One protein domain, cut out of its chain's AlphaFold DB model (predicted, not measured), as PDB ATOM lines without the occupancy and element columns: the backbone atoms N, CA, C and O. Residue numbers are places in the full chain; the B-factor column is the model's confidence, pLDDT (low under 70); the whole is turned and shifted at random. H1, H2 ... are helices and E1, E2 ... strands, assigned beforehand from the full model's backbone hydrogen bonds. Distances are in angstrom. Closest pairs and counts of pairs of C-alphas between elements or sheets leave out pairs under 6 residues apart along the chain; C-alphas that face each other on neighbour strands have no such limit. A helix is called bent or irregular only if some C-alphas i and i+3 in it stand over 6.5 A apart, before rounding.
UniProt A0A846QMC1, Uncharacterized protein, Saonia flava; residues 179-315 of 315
ATOM      1  N   PHE A 179      23.571  27.201  51.371       91.50
ATOM      2  CA  PHE A 179      22.862  27.994  52.370       91.50
ATOM      3  C   PHE A 179      21.539  27.333  52.720       91.50
ATOM      4  O   PHE A 179      20.723  27.084  51.832       91.50
ATOM      5  N   ASP A 180      21.310  27.100  54.008       91.44
ATOM      6  CA  ASP A 180      19.987  26.751  54.516       91.44
ATOM      7  C   ASP A 180      19.093  27.998  54.527       91.44
ATOM      8  O   ASP A 180      19.465  29.050  55.062       91.44
ATOM      9  N   LEU A 181      17.929  27.888  53.887       90.75
ATOM     10  CA  LEU A 181      16.932  28.952  53.793       90.75
ATOM     11  C   LEU A 181      15.722  28.683  54.684       90.75
ATOM     12  O   LEU A 181      14.850  29.549  54.799       90.75
ATOM     13  N   GLY A 182      15.609  27.494  55.280       90.81
ATOM     14  CA  GLY A 182      14.391  27.063  55.948       90.81
ATOM     15  C   GLY A 182      13.182  27.304  55.042       90.81
ATOM     16  O   GLY A 182      13.136  26.836  53.907       90.81
ATOM     17  N   LYS A 183      12.204  28.080  55.514       88.50
ATOM     18  CA  LYS A 183      10.981  28.395  54.755       88.50
ATOM     19  C   LYS A 183      11.127  29.545  53.741       88.50
ATOM     20  O   LYS A 183      10.162  29.849  53.041       88.50
ATOM     21  N   ASP A 184      12.291  30.192  53.629       85.50
ATOM     22  CA  ASP A 184      12.553  31.263  52.648       85.50
ATOM     23  C   ASP A 184      12.826  30.693  51.246       85.50
ATOM     24  O   ASP A 184      13.897  30.856  50.665       85.50
ATOM     25  N   SER A 185      11.822  30.042  50.656       79.69
ATOM     26  CA  SER A 185      11.898  29.475  49.300       79.69
ATOM     27  C   SER A 185      12.097  30.526  48.199       79.69
ATOM     28  O   SER A 185      12.430  30.186  47.064       79.69
ATOM     29  N   ARG A 186      11.916  31.814  48.521       79.19
ATOM     30  CA  ARG A 186      12.185  32.944  47.619       79.19
ATOM     31  C   ARG A 186      13.615  33.476  47.738       79.19
ATOM     32  O   ARG A 186      14.003  34.299  46.908       79.19
ATOM     33  N   GLY A 187      14.378  33.035  48.737       80.69
ATOM     34  CA  GLY A 187      15.765  33.429  48.957       80.69
ATOM     35  C   GLY A 187      15.950  34.925  49.187       80.69
ATOM     36  O   GLY A 187      16.952  35.487  48.748       80.69
ATOM     37  N   LYS A 188      14.998  35.598  49.844       82.06
ATOM     38  CA  LYS A 188      15.145  37.028  50.171       82.06
ATOM     39  C   LYS A 188      16.391  37.274  51.025       82.06
ATOM     40  O   LYS A 188      17.076  38.272  50.833       82.06
ATOM     41  N   SER A 189      16.699  36.337  51.914       81.31
ATOM     42  CA  SER A 189      17.862  36.375  52.804       81.31
ATOM     43  C   SER A 189      19.206  36.080  52.120       81.31
ATOM     44  O   SER A 189      20.252  36.301  52.727       81.31
ATOM     45  N   LEU A 190      19.212  35.587  50.874       82.50
ATOM     46  CA  LEU A 190      20.448  35.219  50.169       82.50
ATOM     47  C   LEU A 190      21.202  36.415  49.611       82.50
ATOM     48  O   LEU A 190      22.429  36.393  49.591       82.50
ATOM     49  N   TYR A 191      20.490  37.445  49.154       76.06
ATOM     50  CA  TYR A 191      21.124  38.583  48.485       76.06
ATOM     51  C   TYR A 191      22.176  39.248  49.367       76.06
ATOM     52  O   TYR A 191      23.274  39.517  48.896       76.06
ATOM     53  N   SER A 192      21.885  39.437  50.654       76.88
ATOM     54  CA  SER A 192      22.836  40.017  51.605       76.88
ATOM     55  C   SER A 192      24.012  39.098  51.938       76.88
ATOM     56  O   SER A 192      25.047  39.592  52.362       76.88
ATOM     57  N   LYS A 193      23.860  37.775  51.785       81.69
ATOM     58  CA  LYS A 193      24.913  36.791  52.088       81.69
ATOM     59  C   LYS A 193      25.862  36.556  50.913       81.69
ATOM     60  O   LYS A 193      27.020  36.237  51.124       81.69
ATOM     61  N   LEU A 194      25.351  36.672  49.688       83.38
ATOM     62  CA  LEU A 194      26.076  36.342  48.458       83.38
ATOM     63  C   LEU A 194      26.651  37.559  47.726       83.38
ATOM     64  O   LEU A 194      27.389  37.382  46.760       83.38
ATOM     65  N   SER A 195      26.282  38.773  48.130       83.94
ATOM     66  CA  SER A 195      26.761  40.001  47.490       83.94
ATOM     67  C   SER A 195      27.939  40.592  48.254       83.94
ATOM     68  O   SER A 195      28.020  40.488  49.475       83.94
ATOM     69  N   THR A 196      28.822  41.253  47.521       90.94
ATOM     70  CA  THR A 196      29.962  42.002  48.045       90.94
ATOM     71  C   THR A 196      29.774  43.499  47.796       90.94
ATOM     72  O   THR A 196      28.720  43.932  47.315       90.94
ATOM     73  N   SER A 197      30.793  44.308  48.107       89.62
ATOM     74  CA  SER A 197      30.756  45.758  47.856       89.62
ATOM     75  C   SER A 197      30.818  46.129  46.371       89.62
ATOM     76  O   SER A 197      30.620  47.293  46.017       89.62
ATOM     77  N   LEU A 198      31.117  45.145  45.516       94.31
ATOM     78  CA  LEU A 198      31.286  45.328  44.083       94.31
ATOM     79  C   LEU A 198      30.310  44.495  43.252       94.31
ATOM     80  O   LEU A 198      29.877  44.957  42.194       94.31
ATOM     81  N   PHE A 199      29.945  43.291  43.702       95.50
ATOM     82  CA  PHE A 199      29.169  42.358  42.892       95.50
ATOM     83  C   PHE A 199      27.975  41.756  43.626       95.50
ATOM     84  O   PHE A 199      28.027  41.460  44.815       95.50
ATOM     85  N   ALA A 200      26.900  41.522  42.878       91.94
ATOM     86  CA  ALA A 200      25.750  40.741  43.305       91.94
ATOM     87  C   ALA A 200      25.595  39.493  42.435       91.94
ATOM     88  O   ALA A 200      25.815  39.493  41.217       91.94
ATOM     89  N   VAL A 201      25.182  38.417  43.091       89.62
ATOM     90  CA  VAL A 201      25.040  37.094  42.494       89.62
ATOM     91  C   VAL A 201      23.672  36.922  41.828       89.62
ATOM     92  O   VAL A 201      22.631  37.254  42.393       89.62
ATOM     93  N   SER A 202      23.668  36.333  40.631       87.62
ATOM     94  CA  SER A 202      22.453  35.872  39.957       87.62
ATOM     95  C   SER A 202      21.942  34.562  40.575       87.62
ATOM     96  O   SER A 202      22.670  33.570  40.685       87.62
ATOM     97  N   ILE A 203      20.667  34.552  40.974       89.19
ATOM     98  CA  ILE A 203      20.020  33.417  41.646       89.19
ATOM     99  C   ILE A 203      18.835  32.952  40.807       89.19
ATOM    100  O   ILE A 203      17.901  33.719  40.570       89.19
ATOM    101  N   HIS A 204      18.847  31.689  40.391       88.25
ATOM    102  CA  HIS A 204      17.694  31.070  39.759       88.25
ATOM    103  C   HIS A 204      16.701  30.574  40.807       88.25
ATOM    104  O   HIS A 204      17.060  29.900  41.777       88.25
ATOM    105  N   ARG A 205      15.427  30.894  40.592       79.31
ATOM    106  CA  ARG A 205      14.331  30.484  41.464       79.31
ATOM    107  C   ARG A 205      13.412  29.574  40.673       79.31
ATOM    108  O   ARG A 205      12.777  30.013  39.721       79.31
ATOM    109  N   ASN A 206      13.333  28.320  41.091       68.38
ATOM    110  CA  ASN A 206      12.298  27.427  40.603       68.38
ATOM    111  C   ASN A 206      11.012  27.715  41.390       68.38
ATOM    112  O   ASN A 206      11.033  27.778  42.619       68.38
ATOM    113  N   GLU A 207       9.890  27.903  40.703       61.53
ATOM    114  CA  GLU A 207       8.595  28.156  41.343       61.53
ATOM    115  C   GLU A 207       7.709  26.907  41.331       61.53
ATOM    116  O   GLU A 207       7.647  26.171  40.343       61.53
ATOM    117  N   GLY A 208       6.986  26.689  42.432       58.66
ATOM    118  CA  GLY A 208       5.978  25.635  42.547       58.66
ATOM    119  C   GLY A 208       6.544  24.220  42.400       58.66
ATOM    120  O   GLY A 208       7.626  23.905  42.891       58.66
ATOM    121  N   LEU A 209       5.795  23.351  41.716       55.38
ATOM    122  CA  LEU A 209       6.176  21.950  41.495       55.38
ATOM    123  C   LEU A 209       7.383  21.806  40.547       55.38
ATOM    124  O   LEU A 209       7.993  20.744  40.508       55.38
ATOM    125  N   ASN A 210       7.800  22.874  39.855       54.84
ATOM    126  CA  ASN A 210       8.986  22.858  38.990       54.84
ATOM    127  C   ASN A 210      10.299  22.759  39.785       54.84
ATOM    128  O   ASN A 210      11.332  22.442  39.210       54.84
ATOM    129  N   GLN A 211      10.283  22.975  41.110       54.53
ATOM    130  CA  GLN A 211      11.442  22.700  41.978       54.53
ATOM    131  C   GLN A 211      11.809  21.212  42.050       54.53
ATOM    132  O   GLN A 211      12.840  20.848  42.617       54.53
ATOM    133  N   PHE A 212      10.931  20.351  41.547       51.78
ATOM    134  CA  PHE A 212      10.982  18.922  41.767       51.78
ATOM    135  C   PHE A 212      11.697  18.154  40.659       51.78
ATOM    136  O   PHE A 212      12.369  17.156  40.929       51.78
ATOM    137  N   GLU A 213      11.568  18.631  39.426       54.50
ATOM    138  CA  GLU A 213      12.225  18.041  38.274       54.50
ATOM    139  C   GLU A 213      13.401  18.921  37.887       54.50
ATOM    140  O   GLU A 213      13.238  20.052  37.431       54.50
ATOM    141  N   GLU A 214      14.608  18.384  38.049       50.50
ATOM    142  CA  GLU A 214      15.848  19.046  37.638       50.50
ATOM    143  C   GLU A 214      15.845  19.402  36.137       50.50
ATOM    144  O   GLU A 214      16.594  20.284  35.718       50.50
ATOM    145  N   GLN A 215      14.952  18.779  35.358       47.53
ATOM    146  CA  GLN A 215      14.743  18.971  33.923       47.53
ATOM    147  C   GLN A 215      13.886  20.204  33.565       47.53
ATOM    148  O   GLN A 215      13.968  20.677  32.436       47.53
ATOM    149  N   ASN A 216      13.139  20.801  34.506       51.78
ATOM    150  CA  ASN A 216      12.256  21.957  34.247       51.78
ATOM    151  C   ASN A 216      12.955  23.320  34.418       51.78
ATOM    152  O   ASN A 216      12.357  24.306  34.862       51.78
ATOM    153  N   ARG A 217      14.244  23.387  34.070       60.97
ATOM    154  CA  ARG A 217      15.045  24.615  34.147       60.97
ATOM    155  C   ARG A 217      14.601  25.585  33.047       60.97
ATOM    156  O   ARG A 217      14.825  25.339  31.867       60.97
ATOM    157  N   ARG A 218      13.962  26.687  33.452       63.34
ATOM    158  CA  ARG A 218      13.542  27.790  32.568       63.34
ATOM    159  C   ARG A 218      14.734  28.643  32.117       63.34
ATOM    160  O   ARG A 218      15.847  28.512  32.639       63.34
ATOM    161  N   ASP A 219      14.462  29.568  31.197       68.19
ATOM    162  CA  ASP A 219      15.393  30.610  30.759       68.19
ATOM    163  C   ASP A 219      16.127  31.259  31.945       68.19
ATOM    164  O   ASP A 219      15.549  31.564  32.992       68.19
ATOM    165  N   GLY A 220      17.438  31.441  31.794       81.19
ATOM    166  CA  GLY A 220      18.295  32.052  32.812       81.19
ATOM    167  C   GLY A 220      18.868  31.094  33.863       81.19
ATOM    168  O   GLY A 220      19.705  31.526  34.657       81.19
ATOM    169  N   PHE A 221      18.513  29.798  33.874       87.62
ATOM    170  CA  PHE A 221      19.168  28.841  34.778       87.62
ATOM    171  C   PHE A 221      20.680  28.790  34.537       87.62
ATOM    172  O   PHE A 221      21.447  28.976  35.477       87.62
ATOM    173  N   GLU A 222      21.129  28.580  33.294       90.50
ATOM    174  CA  GLU A 222      22.563  28.452  32.989       90.50
ATOM    175  C   GLU A 222      23.360  29.694  33.398       90.50
ATOM    176  O   GLU A 222      24.526  29.580  33.777       90.50
ATOM    177  N   GLU A 223      22.715  30.862  33.350       92.69
ATOM    178  CA  GLU A 223      23.307  32.156  33.680       92.69
ATOM    179  C   GLU A 223      23.477  32.372  35.186       92.69
ATOM    180  O   GLU A 223      24.364  33.117  35.599       92.69
ATOM    181  N   SER A 224      22.671  31.696  36.006       92.50
ATOM    182  CA  SER A 224      22.719  31.825  37.462       92.50
ATOM    183  C   SER A 224      23.959  31.174  38.084       92.50
ATOM    184  O   SER A 224      24.411  30.110  37.647       92.50
ATOM    185  N   LEU A 225      24.497  31.782  39.143       93.81
ATOM    186  CA  LEU A 225      25.565  31.188  39.961       93.81
ATOM    187  C   LEU A 225      25.007  30.338  41.103       93.81
ATOM    188  O   LEU A 225      25.677  29.408  41.537       93.81
ATOM    189  N   TYR A 226      23.792  30.630  41.564       93.00
ATOM    190  CA  TYR A 226      23.076  29.843  42.565       93.00
ATOM    191  C   TYR A 226      21.679  29.491  42.082       93.00
ATOM    192  O   TYR A 226      21.079  30.217  41.291       93.00
ATOM    193  N   TYR A 227      21.128  28.407  42.609       90.38
ATOM    194  CA  TYR A 227      19.726  28.059  42.428       90.38
ATOM    195  C   TYR A 227      19.120  27.573  43.743       90.38
ATOM    196  O   TYR A 227      19.815  27.004  44.590       90.38
ATOM    197  N   ILE A 228      17.827  27.838  43.923       88.56
ATOM    198  CA  ILE A 228      17.076  27.438  45.116       88.56
ATOM    199  C   ILE A 228      16.286  26.168  44.819       88.56
ATOM    200  O   ILE A 228      15.556  26.098  43.826       88.56
ATOM    201  N   VAL A 229      16.415  25.183  45.705       86.88
ATOM    202  CA  VAL A 229      15.667  23.921  45.677       86.88
ATOM    203  C   VAL A 229      15.247  23.522  47.079       86.88
ATOM    204  O   VAL A 229      15.853  23.946  48.058       86.88
ATOM    205  N   PHE A 230      14.248  22.653  47.188       87.56
ATOM    206  CA  PHE A 230      13.940  22.005  48.457       87.56
ATOM    207  C   PHE A 230      15.131  21.184  48.978       87.56
ATOM    208  O   PHE A 230      15.872  20.570  48.199       87.56
ATOM    209  N   ASP A 231      15.297  21.147  50.300       89.69
ATOM    210  CA  ASP A 231      16.246  20.231  50.941       89.69
ATOM    211  C   ASP A 231      15.844  18.763  50.712       89.69
ATOM    212  O   ASP A 231      14.731  18.456  50.284       89.69
ATOM    213  N   ASP A 232      16.742  17.830  51.010       88.56
ATOM    214  CA  ASP A 232      16.548  16.408  50.710       88.56
ATOM    215  C   ASP A 232      15.330  15.795  51.416       88.56
ATOM    216  O   ASP A 232      14.592  15.012  50.808       88.56
ATOM    217  N   GLN A 233      15.063  16.181  52.667       90.75
ATOM    218  CA  GLN A 233      13.902  15.695  53.414       90.75
ATOM    219  C   GLN A 233      12.609  16.245  52.810       90.75
ATOM    220  O   GLN A 233      11.644  15.504  52.604       90.75
ATOM    221  N   SER A 234      12.583  17.535  52.491       90.25
ATOM    222  CA  SER A 234      11.460  18.207  51.834       90.25
ATOM    223  C   SER A 234      11.203  17.649  50.431       90.25
ATOM    224  O   SER A 234      10.054  17.344  50.107       90.25
ATOM    225  N   ARG A 235      12.250  17.385  49.635       85.38
ATOM    226  CA  ARG A 235      12.151  16.708  48.327       85.38
ATOM    227  C   ARG A 235      11.547  15.315  48.457       85.38
ATOM    228  O   ARG A 235      10.656  14.965  47.689       85.38
ATOM    229  N   ASN A 236      11.979  14.528  49.441       87.44
ATOM    230  CA  ASN A 236      11.449  13.180  49.660       87.44
ATOM    231  C   ASN A 236       9.987  13.191  50.134       87.44
ATOM    232  O   ASN A 236       9.175  12.403  49.639       87.44
ATOM    233  N   ARG A 237       9.621  14.113  51.035       88.81
ATOM    234  CA  ARG A 237       8.226  14.312  51.470       88.81
ATOM    235  C   ARG A 237       7.330  14.691  50.296       88.81
ATOM    236  O   ARG A 237       6.291  14.063  50.097       88.81
ATOM    237  N   LEU A 238       7.763  15.657  49.488       85.19
ATOM    238  CA  LEU A 238       7.038  16.066  48.290       85.19
ATOM    239  C   LEU A 238       6.952  14.916  47.270       85.19
ATOM    240  O   LEU A 238       5.900  14.732  46.665       85.19
ATOM    241  N   ARG A 239       7.997  14.076  47.141       83.06
ATOM    242  CA  ARG A 239       7.994  12.906  46.238       83.06
ATOM    243  C   ARG A 239       6.921  11.908  46.591       83.06
ATOM    244  O   ARG A 239       6.181  11.457  45.717       83.06
ATOM    245  N   LYS A 240       6.826  11.587  47.874       87.44
ATOM    246  CA  LYS A 240       5.782  10.705  48.382       87.44
ATOM    247  C   LYS A 240       4.396  11.308  48.141       87.44
ATOM    248  O   LYS A 240       3.539  10.646  47.568       87.44
ATOM    249  N   ALA A 241       4.220  12.587  48.475       86.56
ATOM    250  CA  ALA A 241       2.956  13.296  48.298       86.56
ATOM    251  C   ALA A 241       2.471  13.313  46.839       86.56
ATOM    252  O   ALA A 241       1.288  13.093  46.582       86.56
ATOM    253  N   MET A 242       3.378  13.544  45.886       82.31
ATOM    254  CA  MET A 242       3.071  13.524  44.454       82.31
ATOM    255  C   MET A 242       2.681  12.128  43.968       82.31
ATOM    256  O   MET A 242       1.690  12.004  43.253       82.31
ATOM    257  N   LYS A 243       3.399  11.072  44.380       83.88
ATOM    258  CA  LYS A 243       3.031   9.684  44.044       83.88
ATOM    259  C   LYS A 243       1.642   9.327  44.573       83.88
ATOM    260  O   LYS A 243       0.827   8.771  43.837       83.88
ATOM    261  N   ASP A 244       1.350   9.704  45.814       86.38
ATOM    262  CA  ASP A 244       0.036   9.477  46.419       86.38
ATOM    263  C   ASP A 244      -1.062  10.279  45.699       86.38
ATOM    264  O   ASP A 244      -2.185   9.800  45.546       86.38
ATOM    265  N   TRP A 245      -0.749  11.487  45.222       85.00
ATOM    266  CA  TRP A 245      -1.670  12.300  44.429       85.00
ATOM    267  C   TRP A 245      -1.959  11.675  43.060       85.00
ATOM    268  O   TRP A 245      -3.132  11.513  42.720       85.00
ATOM    269  N   VAL A 246      -0.932  11.256  42.313       82.56
ATOM    270  CA  VAL A 246      -1.097  10.523  41.044       82.56
ATOM    271  C   VAL A 246      -1.975   9.291  41.255       82.56
ATOM    272  O   VAL A 246      -2.908   9.066  40.489       82.56
ATOM    273  N   LYS A 247      -1.736   8.526  42.325       86.31
ATOM    274  CA  LYS A 247      -2.561   7.363  42.667       86.31
ATOM    275  C   LYS A 247      -4.028   7.749  42.890       86.31
ATOM    276  O   LYS A 247      -4.898   7.205  42.223       86.31
ATOM    277  N   ARG A 248      -4.302   8.749  43.739       87.44
ATOM    278  CA  ARG A 248      -5.675   9.235  43.991       87.44
ATOM    279  C   ARG A 248      -6.376   9.753  42.735       87.44
ATOM    280  O   ARG A 248      -7.587   9.606  42.629       87.44
ATOM    281  N   MET A 249      -5.637  10.373  41.813       85.50
ATOM    282  CA  MET A 249      -6.182  10.808  40.522       85.50
ATOM    283  C   MET A 249      -6.613   9.603  39.688       85.50
ATOM    284  O   MET A 249      -7.741   9.569  39.208       85.50
ATOM    285  N   LYS A 250      -5.739   8.597  39.561       85.25
ATOM    286  CA  LYS A 250      -6.015   7.370  38.799       85.25
ATOM    287  C   LYS A 250      -7.196   6.584  39.364       85.25
ATOM    288  O   LYS A 250      -8.021   6.113  38.587       85.25
ATOM    289  N   ASP A 251      -7.298   6.493  40.689       86.56
ATOM    290  CA  ASP A 251      -8.383   5.784  41.382       86.56
ATOM    291  C   ASP A 251      -9.760   6.434  41.143       86.56
ATOM    292  O   ASP A 251     -10.789   5.776  41.269       86.56
ATOM    293  N   LYS A 252      -9.790   7.724  40.789       87.44
ATOM    294  CA  LYS A 252     -11.014   8.487  40.508       87.44
ATOM    295  C   LYS A 252     -11.359   8.595  39.021       87.44
ATOM    296  O   LYS A 252     -12.374   9.206  38.691       87.44
ATOM    297  N   LEU A 253     -10.536   8.048  38.122       86.75
ATOM    298  CA  LEU A 253     -10.862   8.011  36.695       86.75
ATOM    299  C   LEU A 253     -11.999   7.016  36.416       86.75
ATOM    300  O   LEU A 253     -12.005   5.941  37.024       86.75
ATOM    301  N   PRO A 254     -12.906   7.307  35.459       85.12
ATOM    302  CA  PRO A 254     -13.967   6.381  35.068       85.12
ATOM    303  C   PRO A 254     -13.412   5.009  34.680       85.12
ATOM    304  O   PRO A 254     -12.393   4.915  33.989       85.12
ATOM    305  N   ASN A 255     -14.056   3.931  35.135       86.06
ATOM    306  CA  ASN A 255     -13.615   2.556  34.888       86.06
ATOM    307  C   ASN A 255     -13.989   2.076  33.475       86.06
ATOM    308  O   ASN A 255     -14.741   1.119  33.311       86.06
ATOM    309  N   GLU A 256     -13.477   2.772  32.464       87.81
ATOM    310  CA  GLU A 256     -13.690   2.465  31.052       87.81
ATOM    311  C   GLU A 256     -12.339   2.241  30.349       87.81
ATOM    312  O   GLU A 256     -11.348   2.885  30.724       87.81
ATOM    313  N   PRO A 257     -12.280   1.367  29.319       87.00
ATOM    314  CA  PRO A 257     -11.034   1.024  28.622       87.00
ATOM    315  C   PRO A 257     -10.296   2.237  28.047       87.00
ATOM    316  O   PRO A 257      -9.068   2.274  27.974       87.00
ATOM    317  N   GLU A 258     -11.040   3.276  27.671       86.44
ATOM    318  CA  GLU A 258     -10.478   4.510  27.136       86.44
ATOM    319  C   GLU A 258      -9.618   5.306  28.134       86.44
ATOM    320  O   GLU A 258      -8.805   6.132  27.708       86.44
ATOM    321  N   PHE A 259      -9.729   5.017  29.438       87.56
ATOM    322  CA  PHE A 259      -8.914   5.636  30.485       87.56
ATOM    323  C   PHE A 259      -7.653   4.844  30.861       87.56
ATOM    324  O   PHE A 259      -6.805   5.355  31.603       87.56
ATOM    325  N   ASP A 260      -7.464   3.632  30.333       86.38
ATOM    326  CA  ASP A 260      -6.338   2.764  30.710       86.38
ATOM    327  C   ASP A 260      -4.977   3.355  30.340       86.38
ATOM    328  O   ASP A 260      -3.990   3.140  31.049       86.38
ATOM    329  N   LYS A 261      -4.915   4.164  29.275       85.19
ATOM    330  CA  LYS A 261      -3.694   4.900  28.917       85.19
ATOM    331  C   LYS A 261      -3.288   5.908  29.998       85.19
ATOM    332  O   LYS A 261      -2.113   5.985  30.339       85.19
ATOM    333  N   PHE A 262      -4.246   6.611  30.608       84.44
ATOM    334  CA  PHE A 262      -3.962   7.590  31.664       84.44
ATOM    335  C   PHE A 262      -3.575   6.905  32.982       84.44
ATOM    336  O   PHE A 262      -2.748   7.415  33.736       84.44
ATOM    337  N   ARG A 263      -4.099   5.700  33.245       85.69
ATOM    338  CA  ARG A 263      -3.679   4.881  34.398       85.69
ATOM    339  C   ARG A 263      -2.218   4.439  34.315       85.69
ATOM    340  O   ARG A 263      -1.595   4.227  35.358       85.69
ATOM    341  N   LYS A 264      -1.660   4.334  33.107       83.88
ATOM    342  CA  LYS A 264      -0.256   3.962  32.876       83.88
ATOM    343  C   LYS A 264       0.731   5.125  33.029       83.88
ATOM    344  O   LYS A 264       1.906   4.851  33.216       83.88
ATOM    345  N   MET A 265       0.281   6.384  33.018       80.06
ATOM    346  CA  MET A 265       1.160   7.558  33.177       80.06
ATOM    347  C   MET A 265       1.855   7.570  34.535       80.06
ATOM    348  O   MET A 265       1.219   7.305  35.559       80.06
ATOM    349  N   GLU A 266       3.142   7.883  34.581       73.12
ATOM    350  CA  GLU A 266       3.926   7.728  35.812       73.12
ATOM    351  C   GLU A 266       3.982   9.003  36.657       73.12
ATOM    352  O   GLU A 266       4.104   8.926  37.884       73.12
ATOM    353  N   ASN A 267       3.842  10.172  36.032       71.25
ATOM    354  CA  ASN A 267       3.944  11.462  36.709       71.25
ATOM    355  C   ASN A 267       2.763  12.401  36.398       71.25
ATOM    356  O   ASN A 267       1.967  12.194  35.484       71.25
ATOM    357  N   LEU A 268       2.637  13.447  37.221       68.38
ATOM    358  CA  LEU A 268       1.590  14.462  37.093       68.38
ATOM    359  C   LEU A 268       1.733  15.283  35.807       68.38
ATOM    360  O   LEU A 268       0.721  15.690  35.249       68.38
ATOM    361  N   PHE A 269       2.955  15.543  35.340       68.19
ATOM    362  CA  PHE A 269       3.185  16.388  34.169       68.19
ATOM    363  C   PHE A 269       2.655  15.739  32.886       68.19
ATOM    364  O   PHE A 269       1.955  16.399  32.123       68.19
ATOM    365  N   GLU A 270       2.891  14.442  32.689       69.31
ATOM    366  CA  GLU A 270       2.287  13.639  31.616       69.31
ATOM    367  C   GLU A 270       0.761  13.707  31.652       69.31
ATOM    368  O   GLU A 270       0.112  13.828  30.617       69.31
ATOM    369  N   PHE A 271       0.188  13.689  32.855       70.00
ATOM    370  CA  PHE A 271      -1.253  13.784  33.043       70.00
ATOM    371  C   PHE A 271      -1.800  15.181  32.702       70.00
ATOM    372  O   PHE A 271      -2.846  15.289  32.075       70.00
ATOM    373  N   TYR A 272      -1.093  16.252  33.086       65.81
ATOM    374  CA  TYR A 272      -1.496  17.645  32.833       65.81
ATOM    375  C   TYR A 272      -1.262  18.114  31.398       65.81
ATOM    376  O   TYR A 272      -1.972  18.993  30.920       65.81
ATOM    377  N   SER A 273      -0.241  17.582  30.736       68.31
ATOM    378  CA  SER A 273       0.115  17.956  29.363       68.31
ATOM    379  C   SER A 273      -0.676  17.178  28.311       68.31
ATOM    380  O   SER A 273      -0.623  17.524  27.131       68.31
ATOM    381  N   ASN A 274      -1.433  16.153  28.713       73.56
ATOM    382  CA  ASN A 274      -2.230  15.356  27.795       73.56
ATOM    383  C   ASN A 274      -3.599  16.010  27.534       73.56
ATOM    384  O   ASN A 274      -4.533  15.866  28.319       73.56
ATOM    385  N   ALA A 275      -3.725  16.692  26.394       80.50
ATOM    386  CA  ALA A 275      -4.966  17.343  25.967       80.50
ATOM    387  C   ALA A 275      -6.161  16.377  25.832       80.50
ATOM    388  O   ALA A 275      -7.300  16.766  26.086       80.50
ATOM    389  N   GLU A 276      -5.913  15.101  25.516       83.50
ATOM    390  CA  GLU A 276      -6.967  14.098  25.320       83.50
ATOM    391  C   GLU A 276      -7.728  13.798  26.619       83.50
ATOM    392  O   GLU A 276      -8.863  13.325  26.575       83.50
ATOM    393  N   ILE A 277      -7.120  14.038  27.790       82.56
ATOM    394  CA  ILE A 277      -7.825  13.838  29.057       82.56
ATOM    395  C   ILE A 277      -8.869  14.929  29.285       82.56
ATOM    396  O   ILE A 277      -9.987  14.620  29.695       82.56
ATOM    397  N   GLU A 278      -8.536  16.187  28.978       83.56
ATOM    398  CA  GLU A 278      -9.461  17.316  29.093       83.56
ATOM    399  C   GLU A 278     -10.623  17.163  28.111       83.56
ATOM    400  O   GLU A 278     -11.769  17.390  28.497       83.56
ATOM    401  N   GLU A 279     -10.349  16.705  26.885       86.88
ATOM    402  CA  GLU A 279     -11.379  16.407  25.883       86.88
ATOM    403  C   GLU A 279     -12.364  15.330  26.357       86.88
ATOM    404  O   GLU A 279     -13.563  15.446  26.109       86.88
ATOM    405  N   LYS A 280     -11.882  14.303  27.069       86.50
ATOM    406  CA  LYS A 280     -12.710  13.168  27.503       86.50
ATOM    407  C   LYS A 280     -13.597  13.457  28.708       86.50
ATOM    408  O   LYS A 280     -14.773  13.109  28.685       86.50
ATOM    409  N   ILE A 281     -13.055  14.046  29.776       84.69
ATOM    410  CA  ILE A 281     -13.835  14.279  31.011       84.69
ATOM    411  C   ILE A 281     -14.395  15.697  31.106       84.69
ATOM    412  O   ILE A 281     -15.241  15.971  31.958       84.69
ATOM    413  N   GLY A 282     -13.947  16.598  30.235       86.12
ATOM    414  CA  GLY A 282     -14.291  18.009  30.268       86.12
ATOM    415  C   GLY A 282     -13.470  18.795  31.292       86.12
ATOM    416  O   GLY A 282     -13.088  18.308  32.360       86.12
ATOM    417  N   LYS A 283     -13.241  20.070  30.977       84.75
ATOM    418  CA  LYS A 283     -12.405  20.995  31.754       84.75
ATOM    419  C   LYS A 283     -12.793  21.121  33.230       84.75
ATOM    420  O   LYS A 283     -11.922  21.121  34.096       84.75
ATOM    421  N   GLU A 284     -14.086  21.233  33.534       86.50
ATOM    422  CA  GLU A 284     -14.556  21.382  34.922       86.50
ATOM    423  C   GLU A 284     -14.418  20.083  35.727       86.50
ATOM    424  O   GLU A 284     -13.979  20.110  36.878       86.50
ATOM    425  N   SER A 285     -14.685  18.925  35.116       84.88
ATOM    426  CA  SER A 285     -14.448  17.627  35.760       84.88
ATOM    427  C   SER A 285     -12.963  17.394  36.013       84.88
ATOM    428  O   SER A 285     -12.598  16.923  37.089       84.88
ATOM    429  N   LEU A 286     -12.096  17.777  35.069       82.12
ATOM    430  CA  LEU A 286     -10.647  17.710  35.241       82.12
ATOM    431  C   LEU A 286     -10.186  18.598  36.405       82.12
ATOM    432  O   LEU A 286      -9.472  18.123  37.288       82.12
ATOM    433  N   LYS A 287     -10.651  19.852  36.483       83.44
ATOM    434  CA  LYS A 287     -10.372  20.736  37.633       83.44
ATOM    435  C   LYS A 287     -10.828  20.128  38.960       83.44
ATOM    436  O   LYS A 287     -10.069  20.153  39.929       83.44
ATOM    437  N   ASN A 288     -12.029  19.553  39.015       85.56
ATOM    438  CA  ASN A 288     -12.553  18.910  40.223       85.56
ATOM    439  C   ASN A 288     -11.752  17.659  40.611       85.56
ATOM    440  O   ASN A 288     -11.448  17.448  41.791       85.56
ATOM    441  N   LEU A 289     -11.352  16.848  39.633       84.69
ATOM    442  CA  LEU A 289     -10.483  15.693  39.833       84.69
ATOM    443  C   LEU A 289      -9.142  16.117  40.448       84.69
ATOM    444  O   LEU A 289      -8.712  15.541  41.449       84.69
ATOM    445  N   ILE A 290      -8.527  17.173  39.914       81.06
ATOM    446  CA  ILE A 290      -7.276  17.763  40.412       81.06
ATOM    447  C   ILE A 290      -7.451  18.267  41.847       81.06
ATOM    448  O   ILE A 290      -6.708  17.862  42.751       81.06
ATOM    449  N   ALA A 291      -8.457  19.112  42.076       82.00
ATOM    450  CA  ALA A 291      -8.704  19.741  43.367       82.00
ATOM    451  C   ALA A 291      -8.937  18.689  44.457       82.00
ATOM    452  O   ALA A 291      -8.250  18.678  45.479       82.00
ATOM    453  N   THR A 292      -9.821  17.726  44.206       83.88
ATOM    454  CA  THR A 292     -10.152  16.688  45.190       83.88
ATOM    455  C   THR A 292      -9.039  15.658  45.376       83.88
ATOM    456  O   THR A 292      -9.029  14.934  46.368       83.88
ATOM    457  N   SER A 293      -8.105  15.514  44.436       83.38
ATOM    458  CA  SER A 293      -7.005  14.543  44.562       83.38
ATOM    459  C   SER A 293      -5.749  15.152  45.186       83.38
ATOM    460  O   SER A 293      -4.945  14.427  45.780       83.38
ATOM    461  N   SER A 294      -5.618  16.481  45.136       80.19
ATOM    462  CA  SER A 294      -4.534  17.242  45.773       80.19
ATOM    463  C   SER A 294      -4.716  17.453  47.284       80.19
ATOM    464  O   SER A 294      -3.862  18.066  47.925       80.19
ATOM    465  N   LEU A 295      -5.792  16.916  47.875       77.69
ATOM    466  CA  LEU A 295      -6.072  16.947  49.315       77.69
ATOM    467  C   LEU A 295      -4.817  16.593  50.142       77.69
ATOM    468  O   LEU A 295      -4.216  15.531  49.976       77.69
ATOM    469  N   GLY A 296      -4.412  17.519  51.018       78.25
ATOM    470  CA  GLY A 296      -3.231  17.400  51.883       78.25
ATOM    471  C   GLY A 296      -1.924  17.957  51.304       78.25
ATOM    472  O   GLY A 296      -1.015  18.257  52.077       78.25
ATOM    473  N   LEU A 297      -1.828  18.181  49.987       81.25
ATOM    474  CA  LEU A 297      -0.636  18.768  49.366       81.25
ATOM    475  C   LEU A 297      -0.340  20.195  49.866       81.25
ATOM    476  O   LEU A 297       0.820  20.442  50.191       81.25
ATOM    477  N   PRO A 298      -1.323  21.110  50.027       82.06
ATOM    478  CA  PRO A 298      -1.049  22.449  50.560       82.06
ATOM    479  C   PRO A 298      -0.378  22.423  51.942       82.06
ATOM    480  O   PRO A 298       0.632  23.085  52.153       82.06
ATOM    481  N   LYS A 299      -0.856  21.558  52.846       85.12
ATOM    482  CA  LYS A 299      -0.277  21.378  54.187       85.12
ATOM    483  C   LYS A 299       1.156  20.841  54.137       85.12
ATOM    484  O   LYS A 299       1.987  21.200  54.965       85.12
ATOM    485  N   ILE A 300       1.456  19.974  53.169       85.19
ATOM    486  CA  ILE A 300       2.821  19.487  52.942       85.19
ATOM    487  C   ILE A 300       3.702  20.636  52.448       85.19
ATOM    488  O   ILE A 300       4.785  20.821  52.997       85.19
ATOM    489  N   MET A 301       3.218  21.429  51.484       82.12
ATOM    490  CA  MET A 301       3.930  22.581  50.913       82.12
ATOM    491  C   MET A 301       4.292  23.639  51.972       82.12
ATOM    492  O   MET A 301       5.401  24.167  51.938       82.12
ATOM    493  N   GLU A 302       3.424  23.900  52.955       84.44
ATOM    494  CA  GLU A 302       3.682  24.823  54.083       84.44
ATOM    495  C   GLU A 302       4.832  24.385  55.012       84.44
ATOM    496  O   GLU A 302       5.428  25.200  55.733       84.44
ATOM    497  N   GLY A 303       5.120  23.082  55.034       87.25
ATOM    498  CA  GLY A 303       6.154  22.465  55.861       87.25
ATOM    499  C   GLY A 303       7.472  22.202  55.133       87.25
ATOM    500  O   GLY A 303       8.370  21.605  55.738       87.25
ATOM    501  N   LEU A 304       7.583  22.581  53.857       89.12
ATOM    502  CA  LEU A 304       8.801  22.384  53.075       89.12
ATOM    503  C   LEU A 304       9.835  23.457  53.392       89.12
ATOM    504  O   LEU A 304       9.519  24.631  53.591       89.12
ATOM    505  N   THR A 305      11.086  23.027  53.391       91.56
ATOM    506  CA  THR A 305      12.254  23.871  53.585       91.56
ATOM    507  C   THR A 305      13.173  23.798  52.366       91.56
ATOM    508  O   THR A 305      13.098  22.871  51.557       91.56
ATOM    509  N   SER A 306      13.956  24.851  52.154       89.81
ATOM    510  CA  SER A 306      14.747  25.079  50.945       89.81
ATOM    511  C   SER A 306      16.207  25.336  51.277       89.81
ATOM    512  O   SER A 306      16.547  25.827  52.349       89.81
ATOM    513  N   VAL A 307      17.062  25.051  50.305       91.19
ATOM    514  CA  VAL A 307      18.489  25.343  50.319       91.19
ATOM    515  C   VAL A 307      18.880  26.051  49.027       91.19
ATOM    516  O   VAL A 307      18.298  25.808  47.965       91.19
ATOM    517  N   ALA A 308      19.892  26.909  49.098       91.75
ATOM    518  CA  ALA A 308      20.555  27.452  47.919       91.75
ATOM    519  C   ALA A 308      21.838  26.676  47.644       91.75
ATOM    520  O   ALA A 308      22.651  26.481  48.549       91.75
ATOM    521  N   LYS A 309      22.033  26.263  46.393       92.12
ATOM    522  CA  LYS A 309      23.212  25.509  45.951       92.12
ATOM    523  C   LYS A 309      23.937  26.262  44.844       92.12
ATOM    524  O   LYS A 309      23.283  26.876  43.996       92.12
ATOM    525  N   VAL A 310      25.269  26.173  44.825       93.94
ATOM    526  CA  VAL A 310      26.069  26.650  43.690       93.94
ATOM    527  C   VAL A 310      25.625  25.911  42.434       93.94
ATOM    528  O   VAL A 310      25.507  24.684  42.401       93.94
ATOM    529  N   ASN A 311      25.370  26.668  41.377       93.50
ATOM    530  CA  ASN A 311      24.947  26.146  40.097       93.50
ATOM    531  C   ASN A 311      26.151  25.658  39.285       93.50
ATOM    532  O   ASN A 311      26.676  26.351  38.407       93.50
ATOM    533  N   LYS A 312      26.548  24.418  39.542       91.69
ATOM    534  CA  LYS A 312      27.553  23.699  38.755       91.69
ATOM    535  C   LYS A 312      27.034  23.182  37.414       91.69
ATOM    536  O   LYS A 312      27.783  22.551  36.689       91.69
ATOM    537  N   ASN A 313      25.783  23.470  37.048       84.19
ATOM    538  CA  ASN A 313      25.118  22.878  35.885       84.19
ATOM    539  C   ASN A 313      25.125  21.340  35.878       84.19
ATOM    540  O   ASN A 313      24.840  20.754  34.838       84.19
ATOM    541  N   ASP A 314      25.372  20.707  37.028       70.19
ATOM    542  CA  ASP A 314      25.264  19.264  37.185       70.19
ATOM    543  C   ASP A 314      23.801  18.864  36.894       70.19
ATOM    544  O   ASP A 314      22.859  19.407  37.496       70.19
ATOM    545  N   LEU A 315      23.642  18.018  35.875       48.69
ATOM    546  CA  LEU A 315      22.447  17.280  35.460       48.69
ATOM    547  C   LEU A 315      22.898  15.895  35.018       48.69
ATOM    548  O   LEU A 315      23.775  15.850  34.122       48.69
TER     549      LEU A 315
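What this domain is: This is residues 179 to 315 of the 315 residues of an uncharacterized protein of Saonia flava (UniProt A0A846QMC1). This is a long, loose rod with a small strongly twisted sheet, E1, E5, E4 and E3, toward one end and a loose group of short helices, H4 to H7, toward the other. The long helix H3 bridges the two, and H8 lies alongside part of it on the way back to the last strand, E5. The printed part has 137 residues, with elements in the order E1 H1 E2 E3 H2 E4 H3 H4 H5 H6 H7 H8 E5, mixed helices and strands. The sheet, in the order E1, E5, E4, E3, is mixed. The whole is loose, with a radius of gyration of the C-alphas of 18.3 A and spans of 64 by 28 by 25 A.

Where its parts are: Find C-alpha 179 at (22.862, 27.994, 52.370), where E1, residues 179 to 182, begins. Next come H1, residues 191 to 194, E2, 199 to 201, E3, 203 to 205, and H2, 208 to 211. E4, residues 226 to 230, is 13.4 A long. From C-alpha 232 at (16.548, 16.408, 50.710), H3 runs 28.7 A to residue 251. Then read H4, residues 257 to 264, irregular with C-alphas 258 and 261 7.0 A apart, H5, 268 to 273, H6, 275 to 281, H7, 283 to 293, 15.3 A long, and H8, 297 to 302. E5, residues 306 to 310, ends at (26.069, 26.650, 43.690).

How they stand to each other: Begin at the sheet, where E1 and E5 are antiparallel, with N 181 and O 306 2.9 A apart. E5 and E4 are antiparallel, with N 307 and O 229 at 2.8 A. E4 and E3 are parallel, with N 204 and O 226 at 2.8 A; with H2 they form a strand-helix-strand unit, two parallel neighbour strands with a helix between. E2 pairs with no named strand and runs on into E3 at 25 degrees. H1, H2 and H3 only graze the sheet. H3 touches H8 with residues 237 to 241 alone, closest at C-alphas 241 and 297, 6.6 A. H3 touches H7 with residues 245 to 249 alone, closest at C-alphas 248 and 293, 5.5 A. H4 and H5 are each close to H3 but not clearly touching, closest at C-alphas 250 and 263, 5.6 A, and 246 and 268, 6.2 A. H6 and H7 are about perpendicular at 86 degrees, close but not clearly touching, closest at C-alphas 278 and 286, 6.3 A. Every O i to N i+4 pair is within hydrogen-bond range in H3, H5, H6, H7 and H8, against 2 of 4 in H4; H1 and H2 are too short for one.

The domain as a whole: The C-alphas farthest apart, of Ser 197 and Glu 256, are 64.3 A apart. The printed part has no cut. The link from H2 to E4 is long. The mean pLDDT of the printed part is 81.7; look for values under 70 at residues 206 to 219, 268 to 270, 272 to 273 and 315.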